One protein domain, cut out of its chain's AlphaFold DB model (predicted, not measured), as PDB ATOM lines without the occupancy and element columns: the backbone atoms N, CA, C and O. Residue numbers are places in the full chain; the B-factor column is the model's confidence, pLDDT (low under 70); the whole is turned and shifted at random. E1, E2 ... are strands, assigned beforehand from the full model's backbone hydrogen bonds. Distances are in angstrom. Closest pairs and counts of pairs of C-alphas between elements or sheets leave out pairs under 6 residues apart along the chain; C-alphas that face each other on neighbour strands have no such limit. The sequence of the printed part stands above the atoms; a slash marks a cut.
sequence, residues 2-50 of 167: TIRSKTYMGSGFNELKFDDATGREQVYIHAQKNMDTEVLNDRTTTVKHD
ATOM      1  N   THR A   2     122.514 158.229 121.469       96.62
ATOM      2  CA  THR A   2     123.594 157.361 120.966       96.62
ATOM      3  C   THR A   2     124.896 158.143 120.861       96.62
ATOM      4  O   THR A   2     124.917 159.210 120.252       96.62
ATOM      5  N   ILE A   3     125.981 157.586 121.400       97.62
ATOM      6  CA  ILE A   3     127.354 158.026 121.142       97.62
ATOM      7  C   ILE A   3     128.019 156.919 120.327       97.62
ATOM      8  O   ILE A   3     128.248 155.820 120.831       97.62
ATOM      9  N   ARG A   4     128.297 157.199 119.052       97.69
ATOM     10  CA  ARG A   4     128.879 156.239 118.108       97.69
ATOM     11  C   ARG A   4     130.113 156.840 117.445       97.69
ATOM     12  O   ARG A   4     130.043 157.941 116.904       97.69
ATOM     13  N   SER A   5     131.227 156.113 117.467       97.56
ATOM     14  CA  SER A   5     132.441 156.484 116.729       97.56
ATOM     15  C   SER A   5     132.454 155.882 115.320       97.56
ATOM     16  O   SER A   5     131.622 155.048 114.974       97.56
ATOM     17  N   LYS A   6     133.422 156.275 114.491       96.88
ATOM     18  CA  LYS A   6     133.793 155.552 113.269       96.88
ATOM     19  C   LYS A   6     135.241 155.116 113.415       96.88
ATOM     20  O   LYS A   6     136.069 155.930 113.826       96.88
ATOM     21  N   THR A   7     135.554 153.867 113.080       96.56
ATOM     22  CA  THR A   7     136.945 153.397 113.055       96.56
ATOM     23  C   THR A   7     137.787 154.322 112.175       96.56
ATOM     24  O   THR A   7     137.462 154.557 111.007       96.56
ATOM     25  N   TYR A   8     138.869 154.870 112.732       94.44
ATOM     26  CA  TYR A   8     139.771 155.741 111.987       94.44
ATOM     27  C   TYR A   8     140.463 154.949 110.876       94.44
ATOM     28  O   TYR A   8     141.035 153.893 111.137       94.44
ATOM     29  N   MET A   9     140.379 155.446 109.636       94.19
ATOM     30  CA  MET A   9     140.946 154.795 108.444       94.19
ATOM     31  C   MET A   9     140.541 153.317 108.274       94.19
ATOM     32  O   MET A   9     141.277 152.527 107.693       94.19
ATOM     33  N   GLY A  10     139.355 152.936 108.757       93.50
ATOM     34  CA  GLY A  10     138.861 151.567 108.662       93.50
ATOM     35  C   GLY A  10     137.341 151.479 108.669       93.50
ATOM     36  O   GLY A  10     136.627 152.486 108.682       93.50
ATOM     37  N   SER A  11     136.845 150.247 108.656       93.94
ATOM     38  CA  SER A  11     135.435 149.930 108.873       93.94
ATOM     39  C   SER A  11     135.177 149.608 110.350       93.94
ATOM     40  O   SER A  11     136.071 149.158 111.071       93.94
ATOM     41  N   GLY A  12     133.958 149.876 110.821       97.44
ATOM     42  CA  GLY A  12     133.535 149.585 112.195       97.44
ATOM     43  C   GLY A  12     133.228 150.814 113.047       97.44
ATOM     44  O   GLY A  12     133.322 151.958 112.586       97.44
ATOM     45  N   PHE A  13     132.818 150.562 114.289       98.25
ATOM     46  CA  PHE A  13     132.439 151.585 115.261       98.25
ATOM     47  C   PHE A  13     132.496 151.044 116.692       98.25
ATOM     48  O   PHE A  13     132.320 149.855 116.910       98.25
ATOM     49  N   ASN A  14     132.672 151.929 117.671       98.06
ATOM     50  CA  ASN A  14     132.276 151.661 119.053       98.06
ATOM     51  C   ASN A  14     130.959 152.393 119.322       98.06
ATOM     52  O   ASN A  14     130.707 153.447 118.727       98.06
ATOM     53  N   GLU A  15     130.119 151.855 120.200       98.25
ATOM     54  CA  GLU A  15     128.826 152.460 120.517       98.25
ATOM     55  C   GLU A  15     128.465 152.322 121.992       98.25
ATOM     56  O   GLU A  15     128.581 151.248 122.579       98.25
ATOM     57  N   LEU A  16     127.960 153.420 122.547       98.56
ATOM     58  CA  LEU A  16     127.176 153.455 123.771       98.56
ATOM     59  C   LEU A  16     125.806 154.049 123.427       98.56
ATOM     60  O   LEU A  16     125.709 155.201 122.992       98.56
ATOM     61  N   LYS A  17     124.747 153.260 123.598       98.19
ATOM     62  CA  LYS A  17     123.371 153.651 123.274       98.19
ATOM     63  C   LYS A  17     122.472 153.498 124.496       98.19
ATOM     64  O   LYS A  17     122.467 152.445 125.124       98.19
ATOM     65  N   PHE A  18     121.677 154.531 124.750       98.31
ATOM     66  CA  PHE A  18     120.564 154.553 125.696       98.31
ATOM     67  C   PHE A  18     119.255 154.646 124.908       98.31
ATOM     68  O   PHE A  18     119.070 155.584 124.124       98.31
ATOM     69  N   ASP A  19     118.378 153.668 125.081       97.25
ATOM     70  CA  ASP A  19     117.034 153.622 124.514       97.25
ATOM     71  C   ASP A  19     116.024 153.658 125.665       97.25
ATOM     72  O   ASP A  19     115.996 152.734 126.471       97.25
ATOM     73  N   ASP A  20     115.237 154.730 125.757       97.19
ATOM     74  CA  ASP A  20     114.288 154.983 126.853       97.19
ATOM     75  C   ASP A  20     112.832 154.759 126.406       97.19
ATOM     76  O   ASP A  20     111.893 155.375 126.913       97.19
ATOM     77  N   ALA A  21     112.623 153.900 125.401       96.56
ATOM     78  CA  ALA A  21     111.287 153.487 124.997       96.56
ATOM     79  C   ALA A  21     110.598 152.743 126.153       96.56
ATOM     80  O   ALA A  21     111.018 151.649 126.522       96.56
ATOM     81  N   THR A  22     109.516 153.318 126.686       97.31
ATOM     82  CA  THR A  22     108.803 152.798 127.863       97.31
ATOM     83  C   THR A  22     108.494 151.303 127.751       97.31
ATOM     84  O   THR A  22     107.844 150.862 126.798       97.31
ATOM     85  N   GLY A  23     108.956 150.529 128.736       96.94
ATOM     86  CA  GLY A  23     108.781 149.076 128.822       96.94
ATOM     87  C   GLY A  23     109.719 148.256 127.929       96.94
ATOM     88  O   GLY A  23     109.567 147.036 127.841       96.94
ATOM     89  N   ARG A  24     110.655 148.903 127.228       97.25
ATOM     90  CA  ARG A  24     111.682 148.289 126.371       97.25
ATOM     91  C   ARG A  24     113.020 149.022 126.501       97.25
ATOM     92  O   ARG A  24     113.780 149.097 125.536       97.25
ATOM     93  N   GLU A  25     113.285 149.574 127.679       98.19
ATOM     94  CA  GLU A  25     114.481 150.354 127.955       98.19
ATOM     95  C   GLU A  25     115.744 149.496 127.774       98.19
ATOM     96  O   GLU A  25     115.796 148.331 128.177       98.19
ATOM     97  N   GLN A  26     116.783 150.064 127.162       98.19
ATOM     98  CA  GLN A  26     118.026 149.352 126.882       98.19
ATOM     99  C   GLN A  26     119.242 150.268 126.996       98.19
ATOM    100  O   GLN A  26     119.322 151.314 126.356       98.19
ATOM    101  N   VAL A  27     120.260 149.780 127.705       98.25
ATOM    102  CA  VAL A  27     121.641 150.241 127.543       98.25
ATOM    103  C   VAL A  27     122.386 149.217 126.694       98.25
ATOM    104  O   VAL A  27     122.401 148.031 127.017       98.25
ATOM    105  N   TYR A  28     122.986 149.662 125.594       98.44
ATOM    106  CA  TYR A  28     123.784 148.826 124.702       98.44
ATOM    107  C   TYR A  28     125.209 149.364 124.627       98.44
ATOM    108  O   TYR A  28     125.416 150.555 124.388       98.44
ATOM    109  N   ILE A  29     126.178 148.471 124.823       98.31
ATOM    110  CA  ILE A  29     127.605 148.765 124.728       98.31
ATOM    111  C   ILE A  29     128.205 147.842 123.673       98.31
ATOM    112  O   ILE A  29     128.044 146.625 123.738       98.31
ATOM    113  N   HIS A  30     128.912 148.425 122.714       98.50
ATOM    114  CA  HIS A  30     129.609 147.711 121.656       98.50
ATOM    115  C   HIS A  30     131.056 148.179 121.570       98.50
ATOM    116  O   HIS A  30     131.317 149.359 121.319       98.50
ATOM    117  N   ALA A  31     131.983 147.237 121.727       98.25
ATOM    118  CA  ALA A  31     133.397 147.434 121.447       98.25
ATOM    119  C   ALA A  31     133.772 146.689 120.162       98.25
ATOM    120  O   ALA A  31     133.496 145.498 120.024       98.25
ATOM    121  N   GLN A  32     134.429 147.381 119.233       98.12
ATOM    122  CA  GLN A  32     134.795 146.823 117.929       98.12
ATOM    123  C   GLN A  32     135.888 145.748 118.017       98.12
ATOM    124  O   GLN A  32     135.967 144.881 117.146       98.12
ATOM    125  N   LYS A  33     136.779 145.845 119.010       97.38
ATOM    126  CA  LYS A  33     137.951 144.966 119.129       97.38
ATOM    127  C   LYS A  33     138.182 144.509 120.567       97.38
ATOM    128  O   LYS A  33     137.872 143.370 120.885       97.38
ATOM    129  N   ASN A  34     138.683 145.403 121.415       98.25
ATOM    130  CA  ASN A  34     138.974 145.118 122.819       98.25
ATOM    131  C   ASN A  34     138.071 145.972 123.713       98.25
ATOM    132  O   ASN A  34     137.775 147.121 123.373       98.25
ATOM    133  N   MET A  35     137.667 145.414 124.851       98.31
ATOM    134  CA  MET A  35     137.057 146.142 125.959       98.31
ATOM    135  C   MET A  35     137.811 145.760 127.225       98.31
ATOM    136  O   MET A  35     137.744 144.611 127.652       98.31
ATOM    137  N   ASP A  36     138.479 146.736 127.821       98.31
ATOM    138  CA  ASP A  36     139.128 146.593 129.118       98.31
ATOM    139  C   ASP A  36     138.261 147.276 130.180       98.31
ATOM    140  O   ASP A  36     137.623 148.301 129.930       98.31
ATOM    141  N   THR A  37     138.185 146.689 131.371       98.06
ATOM    142  CA  THR A  37     137.491 147.286 132.515       98.06
ATOM    143  C   THR A  37     138.345 147.106 133.755       98.06
ATOM    144  O   THR A  37     138.496 145.994 134.250       98.06
ATOM    145  N   GLU A  38     138.876 148.212 134.260       98.31
ATOM    146  CA  GLU A  38     139.640 148.263 135.500       98.31
ATOM    147  C   GLU A  38     138.779 148.894 136.596       98.31
ATOM    148  O   GLU A  38     138.149 149.935 136.393       98.31
ATOM    149  N   VAL A  39     138.722 148.242 137.755       98.44
ATOM    150  CA  VAL A  39     137.996 148.725 138.929       98.44
ATOM    151  C   VAL A  39     138.963 148.698 140.100       98.44
ATOM    152  O   VAL A  39     139.419 147.634 140.495       98.44
ATOM    153  N   LEU A  40     139.281 149.872 140.642       98.38
ATOM    154  CA  LEU A  40     140.322 150.027 141.666       98.38
ATOM    155  C   LEU A  40     139.890 149.590 143.073       98.38
ATOM    156  O   LEU A  40     140.721 149.530 143.970       98.38
ATOM    157  N   ASN A  41     138.595 149.347 143.275       98.38
ATOM    158  CA  ASN A  41     138.045 148.950 144.564       98.38
ATOM    159  C   ASN A  41     137.014 147.827 144.382       98.38
ATOM    160  O   ASN A  41     137.396 146.667 144.282       98.38
ATOM    161  N   ASP A  42     135.729 148.164 144.230       98.38
ATOM    162  CA  ASP A  42     134.647 147.176 144.213       98.38
ATOM    163  C   ASP A  42     133.805 147.251 142.939       98.38
ATOM    164  O   ASP A  42     133.413 148.330 142.485       98.38
ATOM    165  N   ARG A  43     133.451 146.081 142.394       98.25
ATOM    166  CA  ARG A  43     132.425 145.934 141.357       98.25
ATOM    167  C   ARG A  43     131.279 145.083 141.887       98.25
ATOM    168  O   ARG A  43     131.450 143.899 142.153       98.25
ATOM    169  N   THR A  44     130.081 145.654 141.928       98.31
ATOM    170  CA  THR A  44     128.839 144.918 142.199       98.31
ATOM    171  C   THR A  44     127.998 144.835 140.929       98.31
ATOM    172  O   THR A  44     127.953 145.765 140.126       98.31
ATOM    173  N   THR A  45     127.320 143.709 140.711       98.19
ATOM    174  CA  THR A  45     126.363 143.546 139.612       98.19
ATOM    175  C   THR A  45     125.121 142.842 140.137       98.19
ATOM    176  O   THR A  45     125.212 141.769 140.723       98.19
ATOM    177  N   THR A  46     123.955 143.446 139.919       98.31
ATOM    178  CA  THR A  46     122.656 142.873 140.282       98.31
ATOM    179  C   THR A  46     121.789 142.808 139.038       98.31
ATOM    180  O   THR A  46     121.502 143.833 138.422       98.31
ATOM    181  N   VAL A  47     121.352 141.604 138.681       98.38
ATOM    182  CA  VAL A  47     120.459 141.360 137.548       98.38
ATOM    183  C   VAL A  47     119.156 140.796 138.096       98.38
ATOM    184  O   VAL A  47     119.158 139.755 138.740       98.38
ATOM    185  N   LYS A  48     118.043 141.508 137.888       98.38
ATOM    186  CA  LYS A  48     116.740 141.156 138.486       98.38
ATOM    187  C   LYS A  48     116.003 140.022 137.769       98.38
ATOM    188  O   LYS A  48     115.008 139.535 138.291       98.38
ATOM    189  N   HIS A  49     116.453 139.662 136.570       98.19
ATOM    190  CA  HIS A  49     115.864 138.599 135.764       98.19
ATOM    191  C   HIS A  49     116.967 137.631 135.326       98.19
ATOM    192  O   HIS A  49     117.435 136.856 136.151       98.19
ATOM    193  N   ASP A  50     117.470 137.748 134.092       98.25
ATOM    194  CA  ASP A  50     118.443 136.802 133.539       98.25
ATOM    195  C   ASP A  50     119.774 137.459 133.181       98.25
ATOM    196  O   ASP A  50     119.815 138.543 132.593       98.25
TER     197      ASP A  50
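AT A GLANCE: This is residues 2 to 50 of the 167 residues of the protein "Vgr protein" of Shigella sonnei (UniProt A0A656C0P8). With little regular structure, this is a small three-stranded meander, each strand the antiparallel neighbour of the one before, from which residues 34 to 50 stick out as a long free V. The turn at residues 20 to 25 also sticks out. The printed part has 49 residues, 13 of them in named strands E1, E2, E3, in that order along the chain and across the sheet; it is all strand. It is only just loose, close to extended, with a radius of gyration of the C-alphas of 14.4 A, and flat, spanning 41 by 34 by 17 A.

HOW THE PARTS SIT: Start at E1, residues 2 to 4; it forms a hairpin with E2, residues 15 to 19, at 169 degrees, with N 3 and O 16 within hydrogen-bond range at 2.9 A. E2 forms a hairpin with E3, residues 26 to 30, at 173 degrees; look at N 19 and O 26, 2.8 A. Edge strands E1 and E3 are apart.

IN THESE COORDINATES: Find C-alpha 2 at (123.594, 157.361, 120.966), where E1 begins, 6.1 A long. E2 measures 12.5 A; E3, 12.8 A, ends at (129.609, 147.711, 121.656).

THE WHOLE: The farthest C-alphas, Met 9 and Lys 48, are 40.9 A apart. The printed part has no cut, both links are short, and no printed residue is under 70 in pLDDT.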